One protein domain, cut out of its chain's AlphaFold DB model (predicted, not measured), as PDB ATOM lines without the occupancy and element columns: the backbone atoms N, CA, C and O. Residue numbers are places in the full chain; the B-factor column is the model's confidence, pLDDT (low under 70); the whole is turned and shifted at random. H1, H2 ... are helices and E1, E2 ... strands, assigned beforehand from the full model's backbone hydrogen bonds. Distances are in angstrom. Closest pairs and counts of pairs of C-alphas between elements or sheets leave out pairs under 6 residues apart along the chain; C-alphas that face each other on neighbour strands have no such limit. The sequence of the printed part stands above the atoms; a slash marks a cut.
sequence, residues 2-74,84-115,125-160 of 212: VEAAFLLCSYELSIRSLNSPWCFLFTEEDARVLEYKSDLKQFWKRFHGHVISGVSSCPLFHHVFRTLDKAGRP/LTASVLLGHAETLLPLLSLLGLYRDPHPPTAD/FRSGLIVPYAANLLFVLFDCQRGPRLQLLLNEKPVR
ATOM      1  N   VAL A   2      -7.488 -30.885  51.387       93.38
ATOM      2  CA  VAL A   2      -7.090 -29.547  51.894       93.38
ATOM      3  C   VAL A   2      -5.982 -28.873  51.067       93.38
ATOM      4  O   VAL A   2      -6.166 -27.770  50.572       93.38
ATOM      5  N   GLU A   3      -4.857 -29.560  50.834       93.19
ATOM      6  CA  GLU A   3      -3.742 -29.011  50.037       93.19
ATOM      7  C   GLU A   3      -4.148 -28.688  48.592       93.19
ATOM      8  O   GLU A   3      -3.713 -27.685  48.042       93.19
ATOM      9  N   ALA A   4      -5.019 -29.501  47.985       94.50
ATOM     10  CA  ALA A   4      -5.489 -29.257  46.625       94.50
ATOM     11  C   ALA A   4      -6.369 -27.999  46.546       94.50
ATOM     12  O   ALA A   4      -6.181 -27.195  45.641       94.50
ATOM     13  N   ALA A   5      -7.277 -27.794  47.508       95.88
ATOM     14  CA  ALA A   5      -8.097 -26.581  47.580       95.88
ATOM     15  C   ALA A   5      -7.242 -25.323  47.809       95.88
ATOM     16  O   ALA A   5      -7.459 -24.304  47.156       95.88
ATOM     17  N   PHE A   6      -6.219 -25.412  48.663       95.50
ATOM     18  CA  PHE A   6      -5.272 -24.315  48.874       95.50
ATOM     19  C   PHE A   6      -4.477 -23.984  47.606       95.50
ATOM     20  O   PHE A   6      -4.343 -22.819  47.239       95.50
ATOM     21  N   LEU A   7      -4.008 -25.008  46.883       93.88
ATOM     22  CA  LEU A   7      -3.322 -24.813  45.607       93.88
ATOM     23  C   LEU A   7      -4.245 -24.196  44.548       93.88
ATOM     24  O   LEU A   7      -3.816 -23.279  43.855       93.88
ATOM     25  N   LEU A   8      -5.504 -24.636  44.454       95.19
ATOM     26  CA  LEU A   8      -6.495 -24.043  43.548       95.19
ATOM     27  C   LEU A   8      -6.711 -22.556  43.841       95.19
ATOM     28  O   LEU A   8      -6.603 -21.748  42.920       95.19
ATOM     29  N   CYS A   9      -6.916 -22.196  45.112       95.62
ATOM     30  CA  CYS A   9      -6.960 -20.798  45.543       95.62
ATOM     31  C   CYS A   9      -5.706 -20.036  45.085       95.62
ATOM     32  O   CYS A   9      -5.810 -19.006  44.421       95.62
ATOM     33  N   SER A  10      -4.514 -20.571  45.381       93.25
ATOM     34  CA  SER A  10      -3.252 -19.903  45.053       93.25
ATOM     35  C   SER A  10      -3.072 -19.679  43.550       93.25
ATOM     36  O   SER A  10      -2.665 -18.593  43.150       93.25
ATOM     37  N   TYR A  11      -3.427 -20.661  42.715       94.12
ATOM     38  CA  TYR A  11      -3.287 -20.576  41.263       94.12
ATOM     39  C   TYR A  11      -4.295 -19.617  40.642       94.12
ATOM     40  O   TYR A  11      -3.929 -18.829  39.771       94.12
ATOM     41  N   GLU A  12      -5.557 -19.655  41.068       95.31
ATOM     42  CA  GLU A  12      -6.567 -18.722  40.561       95.31
ATOM     43  C   GLU A  12      -6.239 -17.283  40.959       95.31
ATOM     44  O   GLU A  12      -6.346 -16.379  40.124       95.31
ATOM     45  N   LEU A  13      -5.724 -17.084  42.174       93.50
ATOM     46  CA  LEU A  13      -5.257 -15.781  42.620       93.50
ATOM     47  C   LEU A  13      -4.022 -15.322  41.834       93.50
ATOM     48  O   LEU A  13      -4.007 -14.203  41.334       93.50
ATOM     49  N   SER A  14      -2.995 -16.159  41.685       91.19
ATOM     50  CA  SER A  14      -1.720 -15.732  41.094       91.19
ATOM     51  C   SER A  14      -1.742 -15.623  39.568       91.19
ATOM     52  O   SER A  14      -1.003 -14.821  39.007       91.19
ATOM     53  N   ILE A  15      -2.539 -16.451  38.882       91.56
ATOM     54  CA  ILE A  15      -2.565 -16.523  37.410       91.56
ATOM     55  C   ILE A  15      -3.720 -15.704  36.838       91.56
ATOM     56  O   ILE A  15      -3.565 -15.072  35.794       91.56
ATOM     57  N   ARG A  16      -4.890 -15.737  37.486       93.06
ATOM     58  CA  ARG A  16      -6.100 -15.064  36.991       93.06
ATOM     59  C   ARG A  16      -6.439 -13.793  37.761       93.06
ATOM     60  O   ARG A  16      -7.378 -13.107  37.366       93.06
ATOM     61  N   SER A  17      -5.713 -13.482  38.836       93.50
ATOM     62  CA  SER A  17      -6.046 -12.384  39.752       93.50
ATOM     63  C   SER A  17      -7.454 -12.519  40.341       93.50
ATOM     64  O   SER A  17      -8.125 -11.522  40.598       93.50
ATOM     65  N   LEU A  18      -7.920 -13.760  40.533       94.56
ATOM     66  CA  LEU A  18      -9.242 -14.065  41.071       94.56
ATOM     67  C   LEU A  18      -9.122 -14.576  42.502       94.56
ATOM     68  O   LEU A  18      -8.506 -15.610  42.749       94.56
ATOM     69  N   ASN A  19      -9.774 -13.888  43.435       92.56
ATOM     70  CA  ASN A  19      -9.985 -14.424  44.772       92.56
ATOM     71  C   ASN A  19     -11.149 -15.421  44.722       92.56
ATOM     72  O   ASN A  19     -12.315 -15.021  44.699       92.56
ATOM     73  N   SER A  20     -10.834 -16.706  44.592       93.25
ATOM     74  CA  SER A  20     -11.849 -17.722  44.343       93.25
ATOM     75  C   SER A  20     -12.518 -18.226  45.620       93.25
ATOM     76  O   SER A  20     -11.960 -18.090  46.710       93.25
ATOM     77  N   PRO A  21     -13.693 -18.874  45.517       94.94
ATOM     78  CA  PRO A  21     -14.358 -19.463  46.677       94.94
ATOM     79  C   PRO A  21     -13.492 -20.470  47.444       94.94
ATOM     80  O   PRO A  21     -13.694 -20.663  48.639       94.94
ATOM     81  N   TRP A  22     -12.496 -21.074  46.786       95.06
ATOM     82  CA  TRP A  22     -11.520 -21.944  47.438       95.06
ATOM     83  C   TRP A  22     -10.701 -21.209  48.501       95.06
ATOM     84  O   TRP A  22     -10.343 -21.817  49.505       95.06
ATOM     85  N   CYS A  23     -10.431 -19.915  48.314       94.50
ATOM     86  CA  CYS A  23      -9.696 -19.100  49.276       94.50
ATOM     87  C   CYS A  23     -10.497 -18.834  50.556       94.50
ATOM     88  O   CYS A  23      -9.906 -18.754  51.628       94.50
ATOM     89  N   PHE A  24     -11.833 -18.773  50.482       93.94
ATOM     90  CA  PHE A  24     -12.694 -18.555  51.655       93.94
ATOM     91  C   PHE A  24     -12.735 -19.743  52.622       93.94
ATOM     92  O   PHE A  24     -13.231 -19.606  53.736       93.94
ATOM     93  N   LEU A  25     -12.215 -20.901  52.212       94.69
ATOM     94  CA  LEU A  25     -12.105 -22.078  53.072       94.69
ATOM     95  C   LEU A  25     -10.960 -21.974  54.088       94.69
ATOM     96  O   LEU A  25     -10.873 -22.827  54.968       94.69
ATOM     97  N   PHE A  26     -10.076 -20.982  53.952       95.88
ATOM     98  CA  PHE A  26      -8.853 -20.872  54.738       95.88
ATOM     99  C   PHE A  26      -8.793 -19.537  55.471       95.88
ATOM    100  O   PHE A  26      -8.965 -18.472  54.880       95.88
ATOM    101  N   THR A  27      -8.488 -19.597  56.761       96.38
ATOM    102  CA  THR A  27      -8.051 -18.426  57.522       96.38
ATOM    103  C   THR A  27      -6.578 -18.127  57.239       96.38
ATOM    104  O   THR A  27      -5.856 -18.940  56.655       96.38
ATOM    105  N   GLU A  28      -6.095 -16.964  57.681       94.56
ATOM    106  CA  GLU A  28      -4.665 -16.648  57.606       94.56
ATOM    107  C   GLU A  28      -3.812 -17.698  58.340       94.56
ATOM    108  O   GLU A  28      -2.739 -18.071  57.865       94.56
ATOM    109  N   GLU A  29      -4.321 -18.251  59.440       95.06
ATOM    110  CA  GLU A  29      -3.572 -19.216  60.245       95.06
ATOM    111  C   GLU A  29      -3.497 -20.584  59.577       95.06
ATOM    112  O   GLU A  29      -2.438 -21.218  59.593       95.06
ATOM    113  N   ASP A  30      -4.563 -20.987  58.882       95.62
ATOM    114  CA  ASP A  30      -4.531 -22.161  58.008       95.62
ATOM    115  C   ASP A  30      -3.509 -21.969  56.881       95.62
ATOM    116  O   ASP A  30      -2.714 -22.868  56.586       95.62
ATOM    117  N   ALA A  31      -3.483 -20.777  56.274       93.88
ATOM    118  CA  ALA A  31      -2.551 -20.450  55.202       93.88
ATOM    119  C   ALA A  31      -1.090 -20.476  55.676       93.88
ATOM    120  O   ALA A  31      -0.241 -21.020  54.970       93.88
ATOM    121  N   ARG A  32      -0.783 -19.970  56.879       94.38
ATOM    122  CA  ARG A  32       0.573 -20.019  57.460       94.38
ATOM    123  C   ARG A  32       1.043 -21.452  57.717       94.38
ATOM    124  O   ARG A  32       2.194 -21.780  57.428       94.38
ATOM    125  N   VAL A  33       0.160 -22.335  58.192       95.38
ATOM    126  CA  VAL A  33       0.481 -23.764  58.376       95.38
ATOM    127  C   VAL A  33       0.734 -24.448  57.029       95.38
ATOM    128  O   VAL A  33       1.684 -25.224  56.887       95.38
ATOM    129  N   LEU A  34      -0.088 -24.157  56.018       95.56
ATOM    130  CA  LEU A  34       0.057 -24.728  54.677       95.56
ATOM    131  C   LEU A  34       1.300 -24.199  53.946       95.56
ATOM    132  O   LEU A  34       1.992 -24.980  53.287       95.56
ATOM    133  N   GLU A  35       1.637 -22.918  54.117       95.00
ATOM    134  CA  GLU A  35       2.904 -22.336  53.665       95.00
ATOM    135  C   GLU A  35       4.081 -23.066  54.319       95.00
ATOM    136  O   GLU A  35       4.974 -23.546  53.619       95.00
ATOM    137  N   TYR A  36       4.053 -23.239  55.643       96.25
ATOM    138  CA  TYR A  36       5.115 -23.926  56.369       96.25
ATOM    139  C   TYR A  36       5.300 -25.379  55.917       96.25
ATOM    140  O   TYR A  36       6.422 -25.842  55.710       96.25
ATOM    141  N   LYS A  37       4.200 -26.100  55.678       95.81
ATOM    142  CA  LYS A  37       4.241 -27.445  55.092       95.81
ATOM    143  C   LYS A  37       4.923 -27.445  53.717       95.81
ATOM    144  O   LYS A  37       5.715 -28.348  53.427       95.81
ATOM    145  N   SER A  38       4.615 -26.469  52.861       94.88
ATOM    146  CA  SER A  38       5.260 -26.329  51.548       94.88
ATOM    147  C   SER A  38       6.758 -26.034  51.689       94.88
ATOM    148  O   SER A  38       7.584 -26.669  51.027       94.88
ATOM    149  N   ASP A  39       7.119 -25.154  52.624       95.81
ATOM    150  CA  ASP A  39       8.509 -24.826  52.937       95.81
ATOM    151  C   ASP A  39       9.291 -26.049  53.413       95.81
ATOM    152  O   ASP A  39      10.387 -26.281  52.912       95.81
ATOM    153  N   LEU A  40       8.728 -26.891  54.287       96.69
ATOM    154  CA  LEU A  40       9.369 -28.142  54.703       96.69
ATOM    155  C   LEU A  40       9.716 -29.027  53.501       96.69
ATOM    156  O   LEU A  40      10.834 -29.536  53.396       96.69
ATOM    157  N   LYS A  41       8.784 -29.183  52.554       95.44
ATOM    158  CA  LYS A  41       9.017 -29.976  51.340       95.44
ATOM    159  C   LYS A  41      10.165 -29.400  50.509       95.44
ATOM    160  O   LYS A  41      11.019 -30.167  50.065       95.44
ATOM    161  N   GLN A  42      10.185 -28.088  50.282       96.25
ATOM    162  CA  GLN A  42      11.232 -27.445  49.482       96.25
ATOM    163  C   GLN A  42      12.586 -27.462  50.194       96.25
ATOM    164  O   GLN A  42      13.602 -27.784  49.575       96.25
ATOM    165  N   PHE A  43      12.594 -27.188  51.499       96.75
ATOM    166  CA  PHE A  43      13.795 -27.136  52.319       96.75
ATOM    167  C   PHE A  43      14.527 -28.478  52.328       96.75
ATOM    168  O   PHE A  43      15.703 -28.556  51.963       96.75
ATOM    169  N   TRP A  44      13.808 -29.543  52.693       96.62
ATOM    170  CA  TRP A  44      14.395 -30.867  52.880       96.62
ATOM    171  C   TRP A  44      14.734 -31.567  51.570       96.62
ATOM    172  O   TRP A  44      15.726 -32.285  51.501       96.62
ATOM    173  N   LYS A  45      13.958 -31.339  50.504       95.50
ATOM    174  CA  LYS A  45      14.239 -31.980  49.213       95.50
ATOM    175  C   LYS A  45      15.271 -31.226  48.380       95.50
ATOM    176  O   LYS A  45      16.010 -31.864  47.634       95.50
ATOM    177  N   ARG A  46      15.299 -29.887  48.432       95.06
ATOM    178  CA  ARG A  46      15.983 -29.078  47.403       95.06
ATOM    179  C   ARG A  46      16.831 -27.917  47.927       95.06
ATOM    180  O   ARG A  46      17.417 -27.209  47.116       95.06
ATOM    181  N   PHE A  47      16.914 -27.721  49.241       96.25
ATOM    182  CA  PHE A  47      17.670 -26.620  49.842       96.25
ATOM    183  C   PHE A  47      18.699 -27.136  50.861       96.25
ATOM    184  O   PHE A  47      19.355 -28.142  50.612       96.25
ATOM    185  N   HIS A  48      18.855 -26.470  52.011       96.06
ATOM    186  CA  HIS A  48      19.839 -26.816  53.046       96.06
ATOM    187  C   HIS A  48      19.526 -28.082  53.857       96.06
ATOM    188  O   HIS A  48      20.300 -28.411  54.752       96.06
ATOM    189  N   GLY A  49      18.437 -28.805  53.574       95.38
ATOM    190  CA  GLY A  49      18.121 -30.040  54.302       95.38
ATOM    191  C   GLY A  49      19.181 -31.132  54.150       95.38
ATOM    192  O   GLY A  49      19.472 -31.851  55.104       95.38
ATOM    193  N   HIS A  50      19.814 -31.222  52.976       95.31
ATOM    194  CA  HIS A  50      20.912 -32.150  52.725       95.31
ATOM    195  C   HIS A  50      22.018 -31.487  51.904       95.31
ATOM    196  O   HIS A  50      21.754 -30.740  50.966       95.31
ATOM    197  N   VAL A  51      23.276 -31.831  52.196       94.50
ATOM    198  CA  VAL A  51      24.447 -31.289  51.477       94.50
ATOM    199  C   VAL A  51      24.358 -31.560  49.971       94.50
ATOM    200  O   VAL A  51      24.667 -30.686  49.161       94.50
ATOM    201  N   ILE A  52      23.873 -32.745  49.585       95.69
ATOM    202  CA  ILE A  52      23.742 -33.140  48.178       95.69
ATOM    203  C   ILE A  52      22.792 -32.231  47.388       95.69
ATOM    204  O   ILE A  52      23.017 -32.004  46.200       95.69
ATOM    205  N   SER A  53      21.769 -31.665  48.037       94.44
ATOM    206  CA  SER A  53      20.807 -30.779  47.385       94.44
ATOM    207  C   SER A  53      21.502 -29.534  46.837       94.44
ATOM    208  O   SER A  53      21.300 -29.214  45.672       94.44
ATOM    209  N   GLY A  54      22.398 -28.899  47.600       95.25
ATOM    210  CA  GLY A  54      23.212 -27.782  47.104       95.25
ATOM    211  C   GLY A  54      24.251 -28.216  46.062       95.25
ATOM    212  O   GLY A  54      24.350 -27.620  44.989       95.25
ATOM    213  N   VAL A  55      24.988 -29.302  46.332       96.44
ATOM    214  CA  VAL A  55      26.054 -29.813  45.440       96.44
ATOM    215  C   VAL A  55      25.518 -30.221  44.061       96.44
ATOM    216  O   VAL A  55      26.233 -30.126  43.065       96.44
ATOM    217  N   SER A  56      24.238 -30.585  43.958       95.44
ATOM    218  CA  SER A  56      23.589 -30.851  42.666       95.44
ATOM    219  C   SER A  56      23.638 -29.661  41.691       95.44
ATOM    220  O   SER A  56      23.581 -29.857  40.478       95.44
ATOM    221  N   SER A  57      23.811 -28.431  42.195       96.62
ATOM    222  CA  SER A  57      23.914 -27.211  41.387       96.62
ATOM    223  C   SER A  57      25.348 -26.848  40.969       96.62
ATOM    224  O   SER A  57      25.549 -25.842  40.287       96.62
ATOM    225  N   CYS A  58      26.361 -27.649  41.322       97.12
ATOM    226  CA  CYS A  58      27.760 -27.377  40.966       97.12
ATOM    227  C   CYS A  58      27.979 -27.079  39.467       97.12
ATOM    228  O   CYS A  58      28.678 -26.108  39.166       97.12
ATOM    229  N   PRO A  59      27.379 -27.815  38.505       96.69
ATOM    230  CA  PRO A  59      27.542 -27.499  37.084       96.69
ATOM    231  C   PRO A  59      27.045 -26.092  36.718       96.69
ATOM    232  O   PRO A  59      27.723 -25.369  35.985       96.69
ATOM    233  N   LEU A  60      25.892 -25.682  37.262       96.19
ATOM    234  CA  LEU A  60      25.321 -24.351  37.045       96.19
ATOM    235  C   LEU A  60      26.182 -23.269  37.703       96.19
ATOM    236  O   LEU A  60      26.490 -22.261  37.071       96.19
ATOM    237  N   PHE A  61      26.630 -23.502  38.937       95.94
ATOM    238  CA  PHE A  61      27.548 -22.608  39.637       95.94
ATOM    239  C   PHE A  61      28.831 -22.376  38.825       95.94
ATOM    240  O   PHE A  61      29.182 -21.233  38.534       95.94
ATOM    241  N   HIS A  62      29.490 -23.444  38.367       96.56
ATOM    242  CA  HIS A  62      30.689 -23.327  37.537       96.56
ATOM    243  C   HIS A  62      30.420 -22.594  36.224       96.56
ATOM    244  O   HIS A  62      31.247 -21.790  35.796       96.56
ATOM    245  N   HIS A  63      29.276 -22.838  35.585       95.31
ATOM    246  CA  HIS A  63      28.900 -22.133  34.366       95.31
ATOM    247  C   HIS A  63      28.765 -20.619  34.596       95.31
ATOM    248  O   HIS A  63      29.352 -19.834  33.844       95.31
ATOM    249  N   VAL A  64      28.042 -20.211  35.644       94.12
ATOM    250  CA  VAL A  64      27.833 -18.798  35.997       94.12
ATOM    251  C   VAL A  64      29.167 -18.119  36.299       94.12
ATOM    252  O   VAL A  64      29.512 -17.133  35.648       94.12
ATOM    253  N   PHE A  65      29.961 -18.672  37.218       92.62
ATOM    254  CA  PHE A  65      31.217 -18.038  37.627       92.62
ATOM    255  C   PHE A  65      32.276 -18.055  36.524       92.62
ATOM    256  O   PHE A  65      32.948 -17.049  36.328       92.62
ATOM    257  N   ARG A  66      32.350 -19.099  35.686       93.00
ATOM    258  CA  ARG A  66      33.232 -19.088  34.504       93.00
ATOM    259  C   ARG A  66      32.832 -18.006  33.500       93.00
ATOM    260  O   ARG A  66      33.693 -17.459  32.811       93.00
ATOM    261  N   THR A  67      31.539 -17.725  33.371       91.38
ATOM    262  CA  THR A  67      31.033 -16.671  32.481       91.38
ATOM    263  C   THR A  67      31.370 -15.289  33.035       91.38
ATOM    264  O   THR A  67      31.899 -14.458  32.296       91.38
ATOM    265  N   LEU A  68      31.167 -15.075  34.338       90.00
ATOM    266  CA  LEU A  68      31.553 -13.842  35.032       90.00
ATOM    267  C   LEU A  68      33.068 -13.606  34.977       90.00
ATOM    268  O   LEU A  68      33.496 -12.511  34.621       90.00
ATOM    269  N   ASP A  69      33.879 -14.634  35.228       88.12
ATOM    270  CA  ASP A  69      35.342 -14.549  35.180       88.12
ATOM    271  C   ASP A  69      35.843 -14.163  33.791       88.12
ATOM    272  O   ASP A  69      36.750 -13.347  33.665       88.12
ATOM    273  N   LYS A  70      35.250 -14.727  32.730       87.12
ATOM    274  CA  LYS A  70      35.569 -14.346  31.347       87.12
ATOM    275  C   LYS A  70      35.174 -12.902  31.054       87.12
ATOM    276  O   LYS A  70      35.923 -12.205  30.375       87.12
ATOM    277  N   ALA A  71      34.019 -12.462  31.550       85.50
ATOM    278  CA  ALA A  71      33.530 -11.105  31.341       85.50
ATOM    279  C   ALA A  71      34.385 -10.058  32.074       85.50
ATOM    280  O   ALA A  71      34.647  -8.999  31.503       85.50
ATOM    281  N   GLY A  72      34.848 -10.379  33.286       83.19
ATOM    282  CA  GLY A  72      35.616  -9.496  34.169       83.19
ATOM    283  C   GLY A  72      37.122  -9.449  33.928       83.19
ATOM    284  O   GLY A  72      37.820  -8.760  34.672       83.19
ATOM    285  N   ARG A  73      37.655 -10.167  32.928       81.81
ATOM    286  CA  ARG A  73      39.087 -10.082  32.605       81.81
ATOM    287  C   ARG A  73      39.449  -8.652  32.189       81.81
ATOM    288  O   ARG A  73      38.701  -8.067  31.402       81.81
ATOM    289  N   PRO A  74      40.591  -8.108  32.658       74.69
ATOM    290  CA  PRO A  74      41.075  -6.808  32.214       74.69
ATOM    291  C   PRO A  74      41.204  -6.796  30.695       74.69
ATOM    292  O   PRO A  74      41.771  -7.727  30.118       74.69
ATOM    293  N   LEU A  84      29.675 -11.257  24.332       68.62
ATOM    294  CA  LEU A  84      28.585 -11.570  25.254       68.62
ATOM    295  C   LEU A  84      28.404 -10.435  26.267       68.62
ATOM    296  O   LEU A  84      29.217 -10.272  27.178       68.62
ATOM    297  N   THR A  85      27.340  -9.658  26.092       74.12
ATOM    298  CA  THR A  85      26.943  -8.559  26.988       74.12
ATOM    299  C   THR A  85      25.983  -9.018  28.086       74.12
ATOM    300  O   THR A  85      25.991  -8.448  29.174       74.12
ATOM    301  N   ALA A  86      25.198 -10.070  27.836       85.81
ATOM    302  CA  ALA A  86      24.274 -10.663  28.799       85.81
ATOM    303  C   ALA A  86      24.110 -12.170  28.551       85.81
ATOM    304  O   ALA A  86      24.135 -12.628  27.411       85.81
ATOM    305  N   SER A  87      23.919 -12.937  29.626       90.75
ATOM    306  CA  SER A  87      23.551 -14.354  29.581       90.75
ATOM    307  C   SER A  87      22.253 -14.539  30.358       90.75
ATOM    308  O   SER A  87      22.165 -14.121  31.511       90.75
ATOM    309  N   VAL A  88      21.246 -15.130  29.715       93.81
ATOM    310  CA  VAL A  88      19.934 -15.387  30.316       93.81
ATOM    311  C   VAL A  88      19.733 -16.891  30.390       93.81
ATOM    312  O   VAL A  88      19.784 -17.582  29.374       93.81
ATOM    313  N   LEU A  89      19.513 -17.390  31.603       94.75
ATOM    314  CA  LEU A  89      19.253 -18.797  31.876       94.75
ATOM    315  C   LEU A  89      17.817 -18.935  32.368       94.75
ATOM    316  O   LEU A  89      17.407 -18.241  33.298       94.75
ATOM    317  N   LEU A  90      17.067 -19.838  31.743       95.94
ATOM    318  CA  LEU A  90      15.716 -20.185  32.161       95.94
ATOM    319  C   LEU A  90      15.761 -21.507  32.916       95.94
ATOM    320  O   LEU A  90      16.430 -22.456  32.507       95.94
ATOM    321  N   GLY A  91      15.049 -21.551  34.030       94.38
ATOM    322  CA  GLY A  91      15.009 -22.709  34.901       94.38
ATOM    323  C   GLY A  91      13.705 -22.759  35.674       94.38
ATOM    324  O   GLY A  91      12.764 -22.016  35.403       94.38
ATOM    325  N   HIS A  92      13.674 -23.647  36.652       95.81
ATOM    326  CA  HIS A  92      12.540 -23.827  37.545       95.81
ATOM    327  C   HIS A  92      12.904 -23.333  38.948       95.81
ATOM    328  O   HIS A  92      14.085 -23.154  39.275       95.81
ATOM    329  N   ALA A  93      11.901 -23.178  39.817       95.56
ATOM    330  CA  ALA A  93      12.134 -22.915  41.240       95.56
ATOM    331  C   ALA A  93      13.147 -23.917  41.814       95.56
ATOM    332  O   ALA A  93      14.019 -23.588  42.617       95.56
ATOM    333  N   GLU A  94      13.099 -25.141  41.309       94.31
ATOM    334  CA  GLU A  94      13.878 -26.239  41.835       94.31
ATOM    335  C   GLU A  94      15.263 -26.411  41.223       94.31
ATOM    336  O   GLU A  94      16.030 -27.243  41.700       94.31
ATOM    337  N   THR A  95      15.603 -25.615  40.212       94.75
ATOM    338  CA  THR A  95      16.999 -25.394  39.814       94.75
ATOM    339  C   THR A  95      17.611 -24.234  40.597       94.75
ATOM    340  O   THR A  95      18.798 -24.261  40.918       94.75
ATOM    341  N   LEU A  96      16.790 -23.232  40.939       96.88
ATOM    342  CA  LEU A  96      17.222 -22.031  41.647       96.88
ATOM    343  C   LEU A  96      17.495 -22.301  43.135       96.88
ATOM    344  O   LEU A  96      18.518 -21.861  43.651       96.88
ATOM    345  N   LEU A  97      16.635 -23.066  43.814       97.44
ATOM    346  CA  LEU A  97      16.809 -23.425  45.228       97.44
ATOM    347  C   LEU A  97      18.169 -24.108  45.510       97.44
ATOM    348  O   LEU A  97      18.911 -23.586  46.347       97.44
ATOM    349  N   PRO A  98      18.571 -25.181  44.797       97.38
ATOM    350  CA  PRO A  98      19.909 -25.762  44.915       97.38
ATOM    351  C   PRO A  98      21.048 -24.756  44.743       97.38
ATOM    352  O   PRO A  98      21.998 -24.771  45.523       97.38
ATOM    353  N   LEU A  99      20.950 -23.859  43.754       97.12
ATOM    354  CA  LEU A  99      21.973 -22.841  43.510       97.12
ATOM    355  C   LEU A  99      22.077 -21.874  44.691       97.12
ATOM    356  O   LEU A  99      23.172 -21.606  45.175       97.12
ATOM    357  N   LEU A 100      20.944 -21.373  45.185       96.81
ATOM    358  CA  LEU A 100      20.895 -20.478  46.342       96.81
ATOM    359  C   LEU A 100      21.441 -21.154  47.612       96.81
ATOM    360  O   LEU A 100      22.142 -20.505  48.392       96.81
ATOM    361  N   SER A 101      21.182 -22.454  47.795       95.94
ATOM    362  CA  SER A 101      21.766 -23.246  48.885       95.94
ATOM    363  C   SER A 101      23.282 -23.394  48.724       95.94
ATOM    364  O   SER A 101      24.016 -23.161  49.684       95.94
ATOM    365  N   LEU A 102      23.774 -23.676  47.512       95.81
ATOM    366  CA  LEU A 102      25.211 -23.763  47.221       95.81
ATOM    367  C   LEU A 102      25.934 -22.421  47.430       95.81
ATOM    368  O   LEU A 102      27.069 -22.398  47.897       95.81
ATOM    369  N   LEU A 103      25.259 -21.299  47.161       94.56
ATOM    370  CA  LEU A 103      25.727 -19.943  47.478       94.56
ATOM    371  C   LEU A 103      25.684 -19.615  48.984       94.56
ATOM    372  O   LEU A 103      26.113 -18.535  49.387       94.56
ATOM    373  N   GLY A 104      25.151 -20.516  49.813       93.19
ATOM    374  CA  GLY A 104      25.052 -20.368  51.264       93.19
ATOM    375  C   GLY A 104      23.937 -19.432  51.742       93.19
ATOM    376  O   GLY A 104      23.916 -19.065  52.916       93.19
ATOM    377  N   LEU A 105      23.032 -19.005  50.860       94.12
ATOM    378  CA  LEU A 105      22.002 -18.014  51.180       94.12
ATOM    379  C   LEU A 105      20.881 -18.608  52.036       94.12
ATOM    380  O   LEU A 105      20.619 -19.806  51.972       94.12
ATOM    381  N   TYR A 106      20.198 -17.757  52.811       93.00
ATOM    382  CA  TYR A 106      19.016 -18.119  53.616       93.00
ATOM    383  C   TYR A 106      19.233 -19.336  54.529       93.00
ATOM    384  O   TYR A 106      18.364 -20.194  54.666       93.00
ATOM    385  N   ARG A 107      20.423 -19.437  55.128       90.25
ATOM    386  CA  ARG A 107      20.742 -20.504  56.074       90.25
ATOM    387  C   ARG A 107      20.252 -20.119  57.466       90.25
ATOM    388  O   ARG A 107      20.861 -19.279  58.124       90.25
ATOM    389  N   ASP A 108      19.156 -20.735  57.890       86.38
ATOM    390  CA  ASP A 108      18.619 -20.545  59.235       86.38
ATOM    391  C   ASP A 108      19.494 -21.252  60.291       86.38
ATOM    392  O   ASP A 108      19.997 -22.349  60.023       86.38
ATOM    393  N   PRO A 109      19.680 -20.666  61.494       87.75
ATOM    394  CA  PRO A 109      20.402 -21.321  62.588       87.75
ATOM    395  C   PRO A 109      19.732 -22.623  63.038       87.75
ATOM    396  O   PRO A 109      20.410 -23.597  63.352       87.75
ATOM    397  N   HIS A 110      18.397 -22.633  63.035       91.25
ATOM    398  CA  HIS A 110      17.575 -23.787  63.374       91.25
ATOM    399  C   HIS A 110      16.752 -24.173  62.142       91.25
ATOM    400  O   HIS A 110      15.912 -23.375  61.715       91.25
ATOM    401  N   PRO A 111      16.977 -25.355  61.545       93.44
ATOM    402  CA  PRO A 111      16.254 -25.762  60.348       93.44
ATOM    403  C   PRO A 111      14.757 -25.957  60.643       93.44
ATOM    404  O   PRO A 111      14.397 -26.370  61.751       93.44
ATOM    405  N   PRO A 112      13.870 -25.698  59.668       94.75
ATOM    406  CA  PRO A 112      12.455 -25.994  59.821       94.75
ATOM    407  C   PRO A 112      12.244 -27.513  59.883       94.75
ATOM    408  O   PRO A 112      12.706 -28.261  59.019       94.75
ATOM    409  N   THR A 113      11.535 -27.978  60.901       95.56
ATOM    410  CA  THR A 113      11.146 -29.376  61.120       95.56
ATOM    411  C   THR A 113       9.628 -29.476  61.276       95.56
ATOM    412  O   THR A 113       8.925 -28.472  61.414       95.56
ATOM    413  N   ALA A 114       9.083 -30.690  61.200       94.69
ATOM    414  CA  ALA A 114       7.637 -30.908  61.300       94.69
ATOM    415  C   ALA A 114       7.048 -30.507  62.669       94.69
ATOM    416  O   ALA A 114       5.859 -30.218  62.759       94.69
ATOM    417  N   ASP A 115       7.874 -30.476  63.714       95.50
ATOM    418  CA  ASP A 115       7.502 -30.262  65.115       95.50
ATOM    419  C   ASP A 115       7.800 -28.847  65.646       95.50
ATOM    420  O   ASP A 115       7.292 -28.479  66.702       95.50
ATOM    421  N   PHE A 125      14.121 -18.804  55.661       94.56
ATOM    422  CA  PHE A 125      13.693 -19.633  54.541       94.56
ATOM    423  C   PHE A 125      12.168 -19.642  54.385       94.56
ATOM    424  O   PHE A 125      11.452 -20.337  55.104       94.56
ATOM    425  N   ARG A 126      11.679 -18.890  53.395       95.00
ATOM    426  CA  ARG A 126      10.288 -18.915  52.926       95.00
ATOM    427  C   ARG A 126      10.270 -19.086  51.421       95.00
ATOM    428  O   ARG A 126      10.610 -18.156  50.688       95.00
ATOM    429  N   SER A 127       9.905 -20.272  50.944       94.31
ATOM    430  CA  SER A 127       9.973 -20.608  49.520       94.31
ATOM    431  C   SER A 127       9.093 -19.688  48.672       94.31
ATOM    432  O   SER A 127       9.547 -19.235  47.626       94.31
ATOM    433  N   GLY A 128       7.913 -19.294  49.168       93.00
ATOM    434  CA  GLY A 128       7.027 -18.336  48.494       93.00
ATOM    435  C   GLY A 128       7.620 -16.932  48.305       93.00
ATOM    436  O   GLY A 128       7.228 -16.231  47.380       93.00
ATOM    437  N   LEU A 129       8.594 -16.524  49.132       93.94
ATOM    438  CA  LEU A 129       9.288 -15.232  49.005       93.94
ATOM    439  C   LEU A 129      10.612 -15.333  48.239       93.94
ATOM    440  O   LEU A 129      11.042 -14.368  47.606       93.94
ATOM    441  N   ILE A 130      11.278 -16.487  48.321       95.81
ATOM    442  CA  ILE A 130      12.579 -16.732  47.690       95.81
ATOM    443  C   ILE A 130      12.391 -17.112  46.219       95.81
ATOM    444  O   ILE A 130      13.073 -16.567  45.353       95.81
ATOM    445  N   VAL A 131      11.455 -18.019  45.936       96.56
ATOM    446  CA  VAL A 131      11.166 -18.547  44.598       96.56
ATOM    447  C   VAL A 131       9.677 -18.421  44.223       96.56
ATOM    448  O   VAL A 131       9.041 -19.430  43.908       96.56
ATOM    449  N   PRO A 132       9.091 -17.204  44.240       94.56
ATOM    450  CA  PRO A 132       7.745 -16.983  43.710       94.56
ATOM    451  C   PRO A 132       7.665 -17.284  42.204       94.56
ATOM    452  O   PRO A 132       8.671 -17.519  41.525       94.56
ATOM    453  N   TYR A 133       6.458 -17.208  41.641       92.12
ATOM    454  CA  TYR A 133       6.318 -17.130  40.189       92.12
ATOM    455  C   TYR A 133       7.164 -15.988  39.620       92.12
ATOM    456  O   TYR A 133       7.201 -14.896  40.181       92.12
ATOM    457  N   ALA A 134       7.850 -16.267  38.508       93.62
ATOM    458  CA  ALA A 134       8.799 -15.352  37.871       93.62
ATOM    459  C   ALA A 134       9.979 -14.910  38.767       93.62
ATOM    460  O   ALA A 134      10.578 -13.857  38.531       93.62
ATOM    461  N   ALA A 135      10.351 -15.723  39.766       96.88
ATOM    462  CA  ALA A 135      11.569 -15.498  40.538       96.88
ATOM    463  C   ALA A 135      12.795 -15.345  39.630       96.88
ATOM    464  O   ALA A 135      12.968 -16.086  38.658       96.88
ATOM    465  N   ASN A 136      13.664 -14.397  39.973       96.38
ATOM    466  CA  ASN A 136      14.835 -14.057  39.174       96.38
ATOM    467  C   ASN A 136      16.079 -13.887  40.049       96.38
ATOM    468  O   ASN A 136      16.017 -13.331  41.141       96.38
ATOM    469  N   LEU A 137      17.220 -14.378  39.560       96.88
ATOM    470  CA  LEU A 137      18.527 -14.232  40.194       96.88
ATOM    471  C   LEU A 137      19.482 -13.582  39.199       96.88
ATOM    472  O   LEU A 137      19.765 -14.152  38.146       96.88
ATOM    473  N   LEU A 138      19.969 -12.390  39.527       96.06
ATOM    474  CA  LEU A 138      20.828 -11.594  38.661       96.06
ATOM    475  C   LEU A 138      22.212 -11.437  39.286       96.06
ATOM    476  O   LEU A 138      22.352 -11.009  40.432       96.06
ATOM    477  N   PHE A 139      23.233 -11.723  38.485       94.44
ATOM    478  CA  PHE A 139      24.629 -11.421  38.782       94.44
ATOM    479  C   PHE A 139      25.056 -10.235  37.921       94.44
ATOM    480  O   PHE A 139      25.196 -10.364  36.706       94.44
ATOM    481  N   VAL A 140      25.251  -9.075  38.543       92.06
ATOM    482  CA  VAL A 140      25.654  -7.844  37.856       92.06
ATOM    483  C   VAL A 140      27.131  -7.596  38.111       92.06
ATOM    484  O   VAL A 140      27.548  -7.413  39.255       92.06
ATOM    485  N   LEU A 141      27.922  -7.599  37.041       88.94
ATOM    486  CA  LEU A 141      29.349  -7.316  37.093       88.94
ATOM    487  C   LEU A 141      29.602  -5.871  36.659       88.94
ATOM    488  O   LEU A 141      29.386  -5.514  35.504       88.94
ATOM    489  N   PHE A 142      30.062  -5.046  37.588       86.31
ATOM    490  CA  PHE A 142      30.450  -3.667  37.335       86.31
ATOM    491  C   PHE A 142      31.934  -3.582  37.007       86.31
ATOM    492  O   PHE A 142      32.755  -4.162  37.719       86.31
ATOM    493  N   ASP A 143      32.274  -2.801  35.987       82.50
ATOM    494  CA  ASP A 143      33.649  -2.387  35.729       82.50
ATOM    495  C   ASP A 143      33.969  -1.135  36.554       82.50
ATOM    496  O   ASP A 143      33.280  -0.114  36.467       82.50
ATOM    497  N   CYS A 144      34.975  -1.231  37.418       83.38
ATOM    498  CA  CYS A 144      35.326  -0.175  38.356       83.38
ATOM    499  C   CYS A 144      36.843   0.017  38.383       83.38
ATOM    500  O   CYS A 144      37.607  -0.931  38.245       83.38
ATOM    501  N   GLN A 145      37.294   1.247  38.652       78.88
ATOM    502  CA  GLN A 145      38.720   1.622  38.600       78.88
ATOM    503  C   GLN A 145      39.645   0.745  39.464       78.88
ATOM    504  O   GLN A 145      40.832   0.637  39.189       78.88
ATOM    505  N   ARG A 146      39.112   0.136  40.532       80.31
ATOM    506  CA  ARG A 146      39.857  -0.737  41.457       80.31
ATOM    507  C   ARG A 146      39.557  -2.223  41.232       80.31
ATOM    508  O   ARG A 146      39.600  -2.997  42.184       80.31
ATOM    509  N   GLY A 147      39.212  -2.592  40.003       79.50
ATOM    510  CA  GLY A 147      38.818  -3.942  39.616       79.50
ATOM    511  C   GLY A 147      37.300  -4.152  39.602       79.50
ATOM    512  O   GLY A 147      36.548  -3.336  40.154       79.50
ATOM    513  N   PRO A 148      36.847  -5.247  38.967       83.94
ATOM    514  CA  PRO A 148      35.433  -5.526  38.781       83.94
ATOM    515  C   PRO A 148      34.729  -5.791  40.116       83.94
ATOM    516  O   PRO A 148      35.313  -6.342  41.052       83.94
ATOM    517  N   ARG A 149      33.452  -5.409  40.213       86.75
ATOM    518  CA  ARG A 149      32.617  -5.654  41.400       86.75
ATOM    519  C   ARG A 149      31.368  -6.430  41.041       86.75
ATOM    520  O   ARG A 149      30.663  -6.066  40.110       86.75
ATOM    521  N   LEU A 150      31.078  -7.466  41.817       88.75
ATOM    522  CA  LEU A 150      29.909  -8.314  41.626       88.75
ATOM    523  C   LEU A 150      28.792  -7.913  42.594       88.75
ATOM    524  O   LEU A 150      29.017  -7.819  43.801       88.75
ATOM    525  N   GLN A 151      27.585  -7.720  42.071       91.44
ATOM    526  CA  GLN A 151      26.366  -7.562  42.855       91.44
ATOM    527  C   GLN A 151      25.399  -8.698  42.540       91.44
ATOM    528  O   GLN A 151      25.118  -8.982  41.379       91.44
ATOM    529  N   LEU A 152      24.872  -9.319  43.592       94.06
ATOM    530  CA  LEU A 152      23.814 -10.311  43.497       94.06
ATOM    531  C   LEU A 152      22.467  -9.647  43.773       94.06
ATOM    532  O   LEU A 152      22.332  -8.911  44.755       94.06
ATOM    533  N   LEU A 153      21.472  -9.924  42.939       95.81
ATOM    534  CA  LEU A 153      20.087  -9.549  43.189       95.81
ATOM    535  C   LEU A 153      19.208 -10.790  43.106       95.81
ATOM    536  O   LEU A 153      19.303 -11.540  42.139       95.81
ATOM    537  N   LEU A 154      18.350 -10.990  44.100       96.62
ATOM    538  CA  LEU A 154      17.293 -11.997  44.072       96.62
ATOM    539  C   LEU A 154      15.955 -11.270  44.105       96.62
ATOM    540  O   LEU A 154      15.732 -10.444  44.993       96.62
ATOM    541  N   ASN A 155      15.082 -11.576  43.148       96.50
ATOM    542  CA  ASN A 155      13.785 -10.921  42.972       96.50
ATOM    543  C   ASN A 155      13.952  -9.392  42.988       96.50
ATOM    544  O   ASN A 155      13.336  -8.695  43.791       96.50
ATOM    545  N   GLU A 156      14.895  -8.910  42.166       95.69
ATOM    546  CA  GLU A 156      15.270  -7.492  42.003       95.69
ATOM    547  C   GLU A 156      15.804  -6.787  43.265       95.69
ATOM    548  O   GLU A 156      16.110  -5.593  43.243       95.69
ATOM    549  N   LYS A 157      15.994  -7.515  44.369       94.75
ATOM    550  CA  LYS A 157      16.510  -6.968  45.626       94.75
ATOM    551  C   LYS A 157      17.968  -7.371  45.826       94.75
ATOM    552  O   LYS A 157      18.292  -8.550  45.685       94.75
ATOM    553  N   PRO A 158      18.867  -6.437  46.185       94.00
ATOM    554  CA  PRO A 158      20.256  -6.771  46.472       94.00
ATOM    555  C   PRO A 158      20.378  -7.786  47.612       94.00
ATOM    556  O   PRO A 158      19.850  -7.566  48.703       94.00
ATOM    557  N   VAL A 159      21.134  -8.858  47.381       92.62
ATOM    558  CA  VAL A 159      21.446  -9.887  48.378       92.62
ATOM    559  C   VAL A 159      22.954  -9.934  48.609       92.62
ATOM    560  O   VAL A 159      23.754  -9.668  47.712       92.62
ATOM    561  N   ARG A 160      23.358 -10.234  49.843       87.88
ATOM    562  CA  ARG A 160      24.769 -10.335  50.225       87.88
ATOM    563  C   ARG A 160      25.241 -11.775  50.123       87.88
ATOM    564  O   ARG A 160      24.542 -12.678  50.573       87.88
TER     565      ARG A 160
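AT A GLANCE: This is residues 2 to 74, 84 to 115 and 125 to 160 of the 212 residues of an uncharacterized protein of Dissostichus mawsoni (UniProt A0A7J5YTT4). Picture a loose, elongated arch of helices with a narrow antiparallel sheet across one half of its open side. H1, H2, H3 and H4 follow one another round the arch, H5 and H6 sit inside it, and the sheet E1 E2 E3 runs past H4 and below H5, while H1 stands at the far end, away from the sheet. The printed part has 141 residues, with six named helices and then three named strands along the chain, and its class is mostly helix. The sheet has the order E1, E2, E3 and is antiparallel throughout. The whole is loose, with a radius of gyration of the C-alphas of 18.1 A, and spans 59 by 34 by 23 A.

IN THESE COORDINATES: Find C-alpha 137 at (18.527, -14.232, 40.194); there E1 begins, residues 137 to 142, 16.2 A from first to last C-alpha. E2, residues 149 to 154, measures 16.8 A, and the short E3, residues 157 to 159, ends with C-alpha 159 at (21.446, -9.887, 48.378). Before the strands comes H6, residues 127 to 130. Then look for H5, residues 93 to 102, at 14.4 A, and H4, residues 58 to 71, at 19.8 A. H3 has five residues, 51 to 55. H2, residues 28 to 46, is the longest helix by residues, 26.2 A from end to end. H1, residues 2 to 16, is 20.8 A long and starts with C-alpha 2 at (-7.090, -29.547, 51.894).

HOW THE PARTS SIT: Start at the sheet, a meander, each strand the antiparallel neighbour of the one before. E1 and E2 form a hairpin with 161 degrees between their directions; look for N 138 and O 153 at 2.8 A, and N 151 and O 140 at 2.8 A. E2 and E3, a hairpin too, stand at 120 degrees, with N 159 and O 152 at 2.9 A. E1 and E3 are the edge strands. H4 only grazes the sheet with its residues 64 to 71; the closest C-alphas of H4 and E1 are those of Leu 68 and Leu 141, 7.2 A apart. H4 touches H5 with residues 58 to 61 alone, the C-alphas of Phe 61 and Leu 99 being the closest at 6.8 A; their lines are about perpendicular, at 76 degrees. H5 also touches H3, closest at the C-alphas of Gly 54 and Pro 98, 4.4 A. H5 and H6 are near each other, with 7 pairs of C-alphas within 10 A. The hub is H2, which touches four other helices. It touches H6, closest at the C-alphas of Asp 39 and Ser 127, 5.6 A. It only just touches H5, with 3 pairs of C-alphas within 8 A, the closest those of Arg 46 and Pro 98 at 5.7 A, at a steep tilt of 66 degrees, the same way. H2 and H3 only just touch, with 3 pairs, and only at the corner by their link, where the C-alphas of Arg 46 and Ser 53 are closest at 5.1 A. H1, with residues 3 to 6 alone, only just touches H2, with 3 pairs, the closest C-alphas being those of Glu 3 and Leu 34 at 7.4 A; their lines are about perpendicular, at 88 degrees. H1 is apart from H4 and from E1, E2 and E3. In H1, H2, H3 and H4 every O i to N i+4 pair is within hydrogen-bond range, in H5 4 of 6 are, and H6 is too short for such a pair.

THE WHOLE: The two C-alphas farthest apart are those of Leu 25 and Pro 74, 59.1 A. Residues 75 to 83 are not printed, and C-alphas 74 and 84 are 15.1 A apart across that cut; residues 116 to 124 are missing too, with 16.2 A from C-alpha 115 to C-alpha 125. Of the links that are printed whole, H1 to H2 is long. Residues 103 to 115 hold no named element. The mean pLDDT of the printed part is 93.0, and residue 84 alone is under 70.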